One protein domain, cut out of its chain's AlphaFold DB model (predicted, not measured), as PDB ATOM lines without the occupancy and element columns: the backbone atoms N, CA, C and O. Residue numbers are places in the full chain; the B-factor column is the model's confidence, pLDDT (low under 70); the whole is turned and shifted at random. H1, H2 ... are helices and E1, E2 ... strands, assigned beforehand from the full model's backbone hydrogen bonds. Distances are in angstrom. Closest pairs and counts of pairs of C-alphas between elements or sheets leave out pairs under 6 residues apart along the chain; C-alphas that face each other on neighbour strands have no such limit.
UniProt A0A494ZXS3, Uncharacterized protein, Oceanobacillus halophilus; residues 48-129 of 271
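What this domain is: This is residues 48 to 129 of the 271 residues of an uncharacterized protein of Oceanobacillus halophilus (UniProt A0A494ZXS3). One long helix, H1, covers one face of a twisted, antiparallel sheet, E2 E5 E6, in which E5 and E6 form a long hairpin. A second small antiparallel sheet, E1 E4 E3, comes next to the first near the E3 end of its order and near one end of E5, and residues 58 to 66 of H1 reach over it, chiefly over E1. The printed part has 82 residues with one named helix and six named strands, in the order H1 E1 E2 E3 E4 E5 E6; the class is mixed, helices and strands. The whole is compact, with a radius of gyration of the C-alphas of 12.1 A, yet elongated in outline, with spans of 38 by 24 by 17 A.

How they stand to each other: E5, residues 107 to 114, is the inner strand between E2, residues 81 to 84, and E6, residues 120 to 127. This sheet is twisted, with C-alphas up to 4.2 A off its best plane. E5 and E6 are antiparallel at 162 degrees; N 111 and O 123 are 2.8 A apart, within hydrogen-bond range. E2 and E5 are antiparallel at 152 degrees, with N 83 and O 112 within hydrogen-bond range at 2.9 A. H1, residues 48 to 67, is on this sheet at a height of 8.7 A, and the two form two layers, a helix on one face of a sheet. H1 lies over E5 and E6 and runs along the strands, only just, at 29.6 degrees to E5 on the local plane. The closest C-alphas of H1 and E5 are those of Ala 55 and Ala 113, 6.7 A apart. In the other sheet, E4, residues 98 to 101, is the inner strand between E1, residues 72 to 74, and E3, residues 92 to 95. N 73 and O 99 are within hydrogen-bond range at 2.8 A, as are N 93 and O 100, at 2.8 A; E3 and E4 form a hairpin. H1 is on this sheet too, again as two layers, over E1 at a height of 11.6 A, with the local plane fitted, only just, to 6 C-alphas. The closest C-alphas of H1 and E1 are those of Leu 62 and Leu 73, 5.8 A apart. Between the sheets, the closest C-alphas of E3 and E5 are those of Ala 92 and Ile 107, 6.4 A apart, while E1 and E5 are apart. In H1 each O i to N i+4 pair is within hydrogen-bond range.

Where its parts are: H1 runs 28.5 A from C-alpha 48 at (192.633, 114.665, 156.076) to C-alpha 67 at (173.096, 133.114, 165.674). E1 measures 6.3 A, E2 10.5 A, E3 9.6 A and E4 9.4 A. E5 measures 22.3 A and E6 22.2 A, ending with C-alpha 127 at (171.204, 125.068, 162.808).

The domain as a whole: The two C-alphas farthest apart, those of Asp 104 and Asp 117, are 38.7 A apart. The printed part has no cut, and no link is long. The mean pLDDT of the printed part is 87.0, and no printed residue is under 70.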
ATOM      1  N   LYS A  48     194.001 115.021 155.688       70.00
ATOM      2  CA  LYS A  48     192.633 114.665 156.076       70.00
ATOM      3  C   LYS A  48     192.256 115.204 157.460       70.00
ATOM      4  O   LYS A  48     191.121 115.648 157.663       70.00
ATOM      5  N   ILE A  49     193.184 115.169 158.420       71.94
ATOM      6  CA  ILE A  49     192.978 115.741 159.759       71.94
ATOM      7  C   ILE A  49     192.837 117.266 159.664       71.94
ATOM      8  O   ILE A  49     191.933 117.831 160.284       71.94
ATOM      9  N   SER A  50     193.673 117.920 158.854       80.81
ATOM     10  CA  SER A  50     193.603 119.363 158.611       80.81
ATOM     11  C   SER A  50     192.270 119.754 157.971       80.81
ATOM     12  O   SER A  50     191.587 120.630 158.496       80.81
ATOM     13  N   LEU A  51     191.841 119.050 156.914       81.88
ATOM     14  CA  LEU A  51     190.561 119.293 156.238       81.88
ATOM     15  C   LEU A  51     189.371 119.139 157.198       81.88
ATOM     16  O   LEU A  51     188.465 119.967 157.207       81.88
ATOM     17  N   THR A  52     189.392 118.110 158.049       81.44
ATOM     18  CA  THR A  52     188.334 117.885 159.050       81.44
ATOM     19  C   THR A  52     188.298 118.986 160.100       81.44
ATOM     20  O   THR A  52     187.226 119.457 160.477       81.44
ATOM     21  N   THR A  53     189.467 119.407 160.575       78.12
ATOM     22  CA  THR A  53     189.576 120.470 161.577       78.12
ATOM     23  C   THR A  53     189.066 121.793 161.013       78.12
ATOM     24  O   THR A  53     188.222 122.431 161.641       78.12
ATOM     25  N   GLU A  54     189.494 122.164 159.807       86.06
ATOM     26  CA  GLU A  54     189.084 123.415 159.164       86.06
ATOM     27  C   GLU A  54     187.591 123.433 158.820       86.06
ATOM     28  O   GLU A  54     186.902 124.428 159.040       86.06
ATOM     29  N   ALA A  55     187.046 122.313 158.339       86.50
ATOM     30  CA  ALA A  55     185.619 122.210 158.055       86.50
ATOM     31  C   ALA A  55     184.765 122.382 159.326       86.50
ATOM     32  O   ALA A  55     183.727 123.040 159.285       86.50
ATOM     33  N   ASN A  56     185.222 121.871 160.475       80.81
ATOM     34  CA  ASN A  56     184.544 122.097 161.755       80.81
ATOM     35  C   ASN A  56     184.616 123.565 162.207       80.81
ATOM     36  O   ASN A  56     183.624 124.095 162.708       80.81
ATOM     37  N   ILE A  57     185.758 124.237 162.014       87.06
ATOM     38  CA  ILE A  57     185.897 125.678 162.285       87.06
ATOM     39  C   ILE A  57     184.929 126.469 161.399       87.06
ATOM     40  O   ILE A  57     184.189 127.312 161.903       87.06
ATOM     41  N   THR A  58     184.867 126.131 160.112       89.25
ATOM     42  CA  THR A  58     183.969 126.760 159.135       89.25
ATOM     43  C   THR A  58     182.502 126.598 159.533       89.25
ATOM     44  O   THR A  58     181.744 127.564 159.515       89.25
ATOM     45  N   ILE A  59     182.088 125.401 159.964       90.25
ATOM     46  CA  ILE A  59     180.722 125.162 160.457       90.25
ATOM     47  C   ILE A  59     180.418 126.013 161.692       90.25
ATOM     48  O   ILE A  59     179.323 126.562 161.793       90.25
ATOM     49  N   ASN A  60     181.371 126.154 162.615       85.31
ATOM     50  CA  ASN A  60     181.194 127.012 163.786       85.31
ATOM     51  C   ASN A  60     181.116 128.498 163.406       85.31
ATOM     52  O   ASN A  60     180.333 129.234 164.002       85.31
ATOM     53  N   GLU A  61     181.871 128.947 162.401       89.94
ATOM     54  CA  GLU A  61     181.757 130.312 161.882       89.94
ATOM     55  C   GLU A  61     180.380 130.551 161.248       89.94
ATOM     56  O   GLU A  61     179.748 131.566 161.538       89.94
ATOM     57  N   LEU A  62     179.881 129.605 160.443       91.12
ATOM     58  CA  LEU A  62     178.537 129.670 159.863       91.12
ATOM     59  C   LEU A  62     177.450 129.670 160.946       91.12
ATOM     60  O   LEU A  62     176.502 130.447 160.846       91.12
ATOM     61  N   ARG A  63     177.605 128.865 162.006       91.31
ATOM     62  CA  ARG A  63     176.690 128.868 163.157       91.31
ATOM     63  C   ARG A  63     176.681 130.223 163.860       91.31
ATOM     64  O   ARG A  63     175.614 130.763 164.103       91.31
ATOM     65  N   ASN A  64     177.848 130.803 164.120       87.25
ATOM     66  CA  ASN A  64     177.966 132.126 164.739       87.25
ATOM     67  C   ASN A  64     177.364 133.239 163.858       87.25
ATOM     68  O   ASN A  64     176.788 134.192 164.370       87.25
ATOM     69  N   GLN A  65     177.487 133.143 162.528       91.25
ATOM     70  CA  GLN A  65     176.803 134.063 161.608       91.25
ATOM     71  C   GLN A  65     175.277 133.907 161.693       91.25
ATOM     72  O   GLN A  65     174.561 134.903 161.733       91.25
ATOM     73  N   PHE A  66     174.790 132.668 161.773       90.06
ATOM     74  CA  PHE A  66     173.367 132.358 161.889       90.06
ATOM     75  C   PHE A  66     172.771 132.823 163.228       90.06
ATOM     76  O   PHE A  66     171.702 133.420 163.244       90.06
ATOM     77  N   GLU A  67     173.487 132.633 164.338       85.12
ATOM     78  CA  GLU A  67     173.096 133.114 165.674       85.12
ATOM     79  C   GLU A  67     173.065 134.647 165.777       85.12
ATOM     80  O   GLU A  67     172.353 135.192 166.614       85.12
ATOM     81  N   LYS A  68     173.799 135.354 164.910       84.56
ATOM     82  CA  LYS A  68     173.785 136.823 164.798       84.56
ATOM     83  C   LYS A  68     172.717 137.359 163.843       84.56
ATOM     84  O   LYS A  68     172.789 138.525 163.458       84.56
ATOM     85  N   ASP A  69     171.766 136.516 163.440       86.00
ATOM     86  CA  ASP A  69     170.679 136.852 162.516       86.00
ATOM     87  C   ASP A  69     171.168 137.400 161.161       86.00
ATOM     88  O   ASP A  69     170.545 138.273 160.554       86.00
ATOM     89  N   TYR A  70     172.300 136.900 160.654       87.81
ATOM     90  CA  TYR A  70     172.726 137.254 159.303       87.81
ATOM     91  C   TYR A  70     171.836 136.551 158.278       87.81
ATOM     92  O   TYR A  70     171.769 135.326 158.234       87.81
ATOM     93  N   GLU A  71     171.213 137.334 157.395       89.12
ATOM     94  CA  GLU A  71     170.396 136.824 156.280       89.12
ATOM     95  C   GLU A  71     171.212 135.962 155.304       89.12
ATOM     96  O   GLU A  71     170.672 135.100 154.614       89.12
ATOM     97  N   LYS A  72     172.532 136.184 155.259       93.06
ATOM     98  CA  LYS A  72     173.456 135.496 154.363       93.06
ATOM     99  C   LYS A  72     174.664 134.967 155.126       93.06
ATOM    100  O   LYS A  72     175.473 135.744 155.637       93.06
ATOM    101  N   LEU A  73     174.798 133.645 155.168       93.50
ATOM    102  CA  LEU A  73     175.910 132.943 155.807       93.50
ATOM    103  C   LEU A  73     176.949 132.616 154.749       93.50
ATOM    104  O   LEU A  73     176.657 131.848 153.840       93.50
ATOM    105  N   CYS A  74     178.150 133.173 154.850       94.56
ATOM    106  CA  CYS A  74     179.178 132.997 153.827       94.56
ATOM    107  C   CYS A  74     180.466 132.429 154.407       94.56
ATOM    108  O   CYS A  74     180.944 132.874 155.455       94.56
ATOM    109  N   ILE A  75     181.077 131.513 153.660       93.00
ATOM    110  CA  ILE A  75     182.416 131.002 153.949       93.00
ATOM    111  C   ILE A  75     183.442 131.969 153.351       93.00
ATOM    112  O   ILE A  75     183.419 132.253 152.153       93.00
ATOM    113  N   LYS A  76     184.329 132.506 154.194       85.31
ATOM    114  CA  LYS A  76     185.350 133.490 153.782       85.31
ATOM    115  C   LYS A  76     186.719 132.875 153.526       85.31
ATOM    116  O   LYS A  76     187.553 133.526 152.890       85.31
ATOM    117  N   ASP A  77     186.960 131.673 154.036       77.88
ATOM    118  CA  ASP A  77     188.242 131.008 153.862       77.88
ATOM    119  C   ASP A  77     188.439 130.579 152.400       77.88
ATOM    120  O   ASP A  77     187.511 130.156 151.712       77.88
ATOM    121  N   LYS A  78     189.673 130.740 151.927       74.44
ATOM    122  CA  LYS A  78     190.130 130.385 150.581       74.44
ATOM    123  C   LYS A  78     191.069 129.184 150.579       74.44
ATOM    124  O   LYS A  78     191.516 128.790 149.508       74.44
ATOM    125  N   LYS A  79     191.431 128.653 151.752       80.88
ATOM    126  CA  LYS A  79     192.389 127.550 151.867       80.88
ATOM    127  C   LYS A  79     191.849 126.239 151.292       80.88
ATOM    128  O   LYS A  79     192.629 125.440 150.786       80.88
ATOM    129  N   TYR A  80     190.537 126.036 151.357       86.69
ATOM    130  CA  TYR A  80     189.855 124.871 150.805       86.69
ATOM    131  C   TYR A  80     188.684 125.306 149.931       86.69
ATOM    132  O   TYR A  80     188.147 126.407 150.081       86.69
ATOM    133  N   GLU A  81     188.289 124.428 149.017       90.19
ATOM    134  CA  GLU A  81     187.077 124.619 148.236       90.19
ATOM    135  C   GLU A  81     185.885 124.104 149.038       90.19
ATOM    136  O   GLU A  81     185.889 122.974 149.531       90.19
ATOM    137  N   TYR A  82     184.863 124.942 149.170       91.19
ATOM    138  CA  TYR A  82     183.632 124.612 149.871       91.19
ATOM    139  C   TYR A  82     182.456 124.731 148.919       91.19
ATOM    140  O   TYR A  82     182.386 125.660 148.120       91.19
ATOM    141  N   SER A  83     181.518 123.800 149.032       92.31
ATOM    142  CA  SER A  83     180.256 123.823 148.299       92.31
ATOM    143  C   SER A  83     179.133 123.267 149.165       92.31
ATOM    144  O   SER A  83     179.369 122.452 150.060       92.31
ATOM    145  N   PHE A  84     177.912 123.717 148.904       93.44
ATOM    146  CA  PHE A  84     176.711 123.185 149.534       93.44
ATOM    147  C   PHE A  84     176.012 122.231 148.570       93.44
ATOM    148  O   PHE A  84     175.923 122.502 147.375       93.44
ATOM    149  N   ASP A  85     175.540 121.103 149.089       91.62
ATOM    150  CA  ASP A  85     174.733 120.156 148.321       91.62
ATOM    151  C   ASP A  85     173.295 120.689 148.233       91.62
ATOM    152  O   ASP A  85     172.548 120.593 149.206       91.62
ATOM    153  N   GLU A  86     172.936 121.303 147.099       90.00
ATOM    154  CA  GLU A  86     171.642 121.977 146.886       90.00
ATOM    155  C   GLU A  86     170.436 121.065 147.159       90.00
ATOM    156  O   GLU A  86     169.421 121.533 147.675       90.00
ATOM    157  N   ASP A  87     170.562 119.762 146.887       88.19
ATOM    158  CA  ASP A  87     169.503 118.771 147.116       88.19
ATOM    159  C   ASP A  87     169.277 118.474 148.611       88.19
ATOM    160  O   ASP A  87     168.243 117.924 149.000       88.19
ATOM    161  N   GLU A  88     170.242 118.821 149.464       88.44
ATOM    162  CA  GLU A  88     170.209 118.585 150.908       88.44
ATOM    163  C   GLU A  88     170.138 119.883 151.734       88.44
ATOM    164  O   GLU A  88     170.369 119.850 152.947       88.44
ATOM    165  N   VAL A  89     169.798 121.020 151.113       90.38
ATOM    166  CA  VAL A  89     169.517 122.277 151.822       90.38
ATOM    167  C   VAL A  89     168.018 122.430 152.086       90.38
ATOM    168  O   VAL A  89     167.178 122.219 151.218       90.38
ATOM    169  N   THR A  90     167.672 122.824 153.310       89.25
ATOM    170  CA  THR A  90     166.294 123.103 153.736       89.25
ATOM    171  C   THR A  90     166.211 124.472 154.402       89.25
ATOM    172  O   THR A  90     167.096 124.834 155.177       89.25
ATOM    173  N   ASN A  91     165.143 125.216 154.091       88.31
ATOM    174  CA  ASN A  91     164.858 126.572 154.587       88.31
ATOM    175  C   ASN A  91     165.980 127.605 154.334       88.31
ATOM    176  O   ASN A  91     166.123 128.600 155.046       88.31
ATOM    177  N   ALA A  92     166.789 127.361 153.307       91.12
ATOM    178  CA  ALA A  92     167.784 128.284 152.792       91.12
ATOM    179  C   ALA A  92     167.964 128.047 151.289       91.12
ATOM    180  O   ALA A  92     167.627 126.980 150.769       91.12
ATOM    181  N   THR A  93     168.517 129.034 150.597       92.94
ATOM    182  CA  THR A  93     168.916 128.925 149.192       92.94
ATOM    183  C   THR A  93     170.429 129.047 149.076       92.94
ATOM    184  O   THR A  93     171.066 129.791 149.822       92.94
ATOM    185  N   VAL A  94     171.023 128.262 148.180       93.94
ATOM    186  CA  VAL A  94     172.470 128.275 147.948       93.94
ATOM    187  C   VAL A  94     172.797 129.364 146.931       93.94
ATOM    188  O   VAL A  94     172.258 129.366 145.828       93.94
ATOM    189  N   ASP A  95     173.708 130.265 147.291       92.31
ATOM    190  CA  ASP A  95     174.312 131.242 146.381       92.31
ATOM    191  C   ASP A  95     175.840 131.119 146.452       92.31
ATOM    192  O   ASP A  95     176.515 131.746 147.276       92.31
ATOM    193  N   GLY A  96     176.391 130.229 145.623       88.88
ATOM    194  CA  GLY A  96     177.818 129.908 145.606       88.88
ATOM    195  C   GLY A  96     178.301 129.339 146.942       88.88
ATOM    196  O   GLY A  96     177.865 128.274 147.370       88.88
ATOM    197  N   ASN A  97     179.197 130.067 147.616       90.62
ATOM    198  CA  ASN A  97     179.750 129.679 148.923       90.62
ATOM    199  C   ASN A  97     178.949 130.269 150.094       90.62
ATOM    200  O   ASN A  97     179.465 130.372 151.214       90.62
ATOM    201  N   CYS A  98     177.711 130.688 149.833       93.12
ATOM    202  CA  CYS A  98     176.828 131.257 150.830       93.12
ATOM    203  C   CYS A  98     175.476 130.544 150.878       93.12
ATOM    204  O   CYS A  98     175.003 129.996 149.883       93.12
ATOM    205  N   LEU A  99     174.839 130.621 152.044       93.06
ATOM    206  CA  LEU A  99     173.447 130.256 152.263       93.06
ATOM    207  C   LEU A  99     172.649 131.527 152.548       93.06
ATOM    208  O   LEU A  99     172.972 132.255 153.487       93.06
ATOM    209  N   GLU A 100     171.621 131.791 151.751       93.50
ATOM    210  CA  GLU A 100     170.613 132.813 152.035       93.50
ATOM    211  C   GLU A 100     169.473 132.162 152.810       93.50
ATOM    212  O   GLU A 100     168.803 131.252 152.317       93.50
ATOM    213  N   VAL A 101     169.314 132.580 154.058       89.94
ATOM    214  CA  VAL A 101     168.491 131.910 155.062       89.94
ATOM    215  C   VAL A 101     167.115 132.554 155.128       89.94
ATOM    216  O   VAL A 101     166.997 133.777 155.198       89.94
ATOM    217  N   GLU A 102     166.061 131.735 155.162       84.44
ATOM    218  CA  GLU A 102     164.720 132.250 155.421       84.44
ATOM    219  C   GLU A 102     164.580 132.665 156.898       84.44
ATOM    220  O   GLU A 102     164.923 131.884 157.796       84.44
ATOM    221  N   PRO A 103     164.057 133.870 157.187       70.88
ATOM    222  CA  PRO A 103     163.916 134.345 158.557       70.88
ATOM    223  C   PRO A 103     163.050 133.397 159.400       70.88
ATOM    224  O   PRO A 103     162.037 132.871 158.944       70.88
ATOM    225  N   ASP A 104     163.457 133.209 160.658       71.56
ATOM    226  CA  ASP A 104     162.714 132.487 161.709       71.56
ATOM    227  C   ASP A 104     162.535 130.974 161.497       71.56
ATOM    228  O   ASP A 104     161.713 130.322 162.151       71.56
ATOM    229  N   SER A 105     163.366 130.394 160.632       80.31
ATOM    230  CA  SER A 105     163.398 128.960 160.356       80.31
ATOM    231  C   SER A 105     164.706 128.313 160.826       80.31
ATOM    232  O   SER A 105     165.763 128.943 160.881       80.31
ATOM    233  N   SER A 106     164.639 127.038 161.213       87.81
ATOM    234  CA  SER A 106     165.836 126.208 161.336       87.81
ATOM    235  C   SER A 106     166.331 125.838 159.944       87.81
ATOM    236  O   SER A 106     165.525 125.525 159.070       87.81
ATOM    237  N   ILE A 107     167.643 125.827 159.743       91.62
ATOM    238  CA  ILE A 107     168.251 125.412 158.479       91.62
ATOM    239  C   ILE A 107     168.946 124.070 158.651       91.62
ATOM    240  O   ILE A 107     169.542 123.790 159.689       91.62
ATOM    241  N   SER A 108     168.905 123.235 157.624       90.38
ATOM    242  CA  SER A 108     169.743 122.038 157.527       90.38
ATOM    243  C   SER A 108     170.403 122.024 156.167       90.38
ATOM    244  O   SER A 108     169.752 122.342 155.175       90.38
ATOM    245  N   PHE A 109     171.682 121.670 156.129       91.94
ATOM    246  CA  PHE A 109     172.474 121.632 154.909       91.94
ATOM    247  C   PHE A 109     173.577 120.579 154.999       91.94
ATOM    248  O   PHE A 109     173.990 120.135 156.078       91.94
ATOM    249  N   LYS A 110     174.098 120.212 153.831       93.06
ATOM    250  CA  LYS A 110     175.292 119.389 153.696       93.06
ATOM    251  C   LYS A 110     176.407 120.215 153.069       93.06
ATOM    252  O   LYS A 110     176.290 120.687 151.943       93.06
ATOM    253  N   LEU A 111     177.486 120.381 153.826       92.44
ATOM    254  CA  LEU A 111     178.707 121.048 153.399       92.44
ATOM    255  C   LEU A 111     179.677 120.015 152.828       92.44
ATOM    256  O   LEU A 111     179.956 118.997 153.463       92.44
ATOM    257  N   ILE A 112     180.214 120.300 151.650       92.50
ATOM    258  CA  ILE A 112     181.246 119.510 150.989       92.50
ATOM    259  C   ILE A 112     182.511 120.364 150.946       92.50
ATOM    260  O   ILE A 112     182.527 121.415 150.309       92.50
ATOM    261  N   ALA A 113     183.562 119.905 151.621       91.00
ATOM    262  CA  ALA A 113     184.881 120.525 151.603       91.00
ATOM    263  C   ALA A 113     185.861 119.656 150.805       91.00
ATOM    264  O   ALA A 113     185.880 118.430 150.974       91.00
ATOM    265  N   SER A 114     186.685 120.280 149.965       89.94
ATOM    266  CA  SER A 114     187.739 119.608 149.204       89.94
ATOM    267  C   SER A 114     189.070 120.348 149.230       89.94
ATOM    268  O   SER A 114     189.127 121.576 149.273       89.94
ATOM    269  N   ASN A 115     190.156 119.575 149.207       87.38
ATOM    270  CA  ASN A 115     191.515 120.083 149.040       87.38
ATOM    271  C   ASN A 115     192.015 119.897 147.593       87.38
ATOM    272  O   ASN A 115     191.345 119.271 146.770       87.38
ATOM    273  N   GLU A 116     193.213 120.412 147.300       84.06
ATOM    274  CA  GLU A 116     193.851 120.322 145.974       84.06
ATOM    275  C   GLU A 116     194.104 118.869 145.519       84.06
ATOM    276  O   GLU A 116     194.112 118.582 144.322       84.06
ATOM    277  N   ASP A 117     194.219 117.929 146.461       82.56
ATOM    278  CA  ASP A 117     194.393 116.493 146.200       82.56
ATOM    279  C   ASP A 117     193.073 115.741 145.957       82.56
ATOM    280  O   ASP A 117     193.043 114.506 145.958       82.56
ATOM    281  N   ASN A 118     191.959 116.458 145.759       77.69
ATOM    282  CA  ASN A 118     190.608 115.907 145.601       77.69
ATOM    283  C   ASN A 118     190.132 115.039 146.781       77.69
ATOM    284  O   ASN A 118     189.213 114.223 146.629       77.69
ATOM    285  N   GLN A 119     190.715 115.191 147.972       81.94
ATOM    286  CA  GLN A 119     190.138 114.612 149.179       81.94
ATOM    287  C   GLN A 119     188.852 115.364 149.501       81.94
ATOM    288  O   GLN A 119     188.833 116.592 149.511       81.94
ATOM    289  N   ARG A 120     187.773 114.622 149.756       86.31
ATOM    290  CA  ARG A 120     186.443 115.184 150.004       86.31
ATOM    291  C   ARG A 120     185.971 114.826 151.402       86.31
ATOM    292  O   ARG A 120     186.069 113.671 151.822       86.31
ATOM    293  N   LEU A 121     185.431 115.818 152.093       86.94
ATOM    294  CA  LEU A 121     184.761 115.668 153.372       86.94
ATOM    295  C   LEU A 121     183.335 116.189 153.239       86.94
ATOM    296  O   LEU A 121     183.119 117.312 152.794       86.94
ATOM    297  N   GLU A 122     182.372 115.369 153.642       90.44
ATOM    298  CA  GLU A 122     180.958 115.726 153.639       90.44
ATOM    299  C   GLU A 122     180.472 115.815 155.083       90.44
ATOM    300  O   GLU A 122     180.620 114.862 155.852       90.44
ATOM    301  N   ILE A 123     179.888 116.952 155.452       85.88
ATOM    302  CA  ILE A 123     179.346 117.179 156.788       85.88
ATOM    303  C   ILE A 123     177.893 117.604 156.652       85.88
ATOM    304  O   ILE A 123     177.588 118.626 156.045       85.88
ATOM    305  N   LYS A 124     176.997 116.815 157.243       90.12
ATOM    306  CA  LYS A 124     175.578 117.154 157.362       90.12
ATOM    307  C   LYS A 124     175.347 117.810 158.710       90.12
ATOM    308  O   LYS A 124     175.742 117.255 159.736       90.12
ATOM    309  N   THR A 125     174.729 118.981 158.717       86.69
ATOM    310  CA  THR A 125     174.451 119.707 159.952       86.69
ATOM    311  C   THR A 125     173.161 120.501 159.840       86.69
ATOM    312  O   THR A 125     172.686 120.797 158.745       86.69
ATOM    313  N   SER A 126     172.600 120.839 160.993       88.81
ATOM    314  CA  SER A 126     171.422 121.679 161.109       88.81
ATOM    315  C   SER A 126     171.660 122.747 162.162       88.81
ATOM    316  O   SER A 126     172.198 122.460 163.235       88.81
ATOM    317  N   PHE A 127     171.259 123.974 161.856       89.75
ATOM    318  CA  PHE A 127     171.204 125.068 162.808       89.75
ATOM    319  C   PHE A 127     169.746 125.336 163.118       89.75
ATOM    320  O   PHE A 127     168.948 125.696 162.255       89.75
ATOM    321  N   GLU A 128     169.385 125.128 164.370       84.00
ATOM    322  CA  GLU A 128     168.082 125.532 164.843       84.00
ATOM    323  C   GLU A 128     168.192 126.986 165.246       84.00
ATOM    324  O   GLU A 128     168.990 127.338 166.118       84.00
ATOM    325  N   LYS A 129     167.398 127.847 164.603       71.75
ATOM    326  CA  LYS A 129     167.134 129.138 165.207       71.75
ATOM    327  C   LYS A 129     166.449 128.776 166.506       71.75
ATOM    328  O   LYS A 129     165.408 128.111 166.477       71.75
TER     329      LYS A 129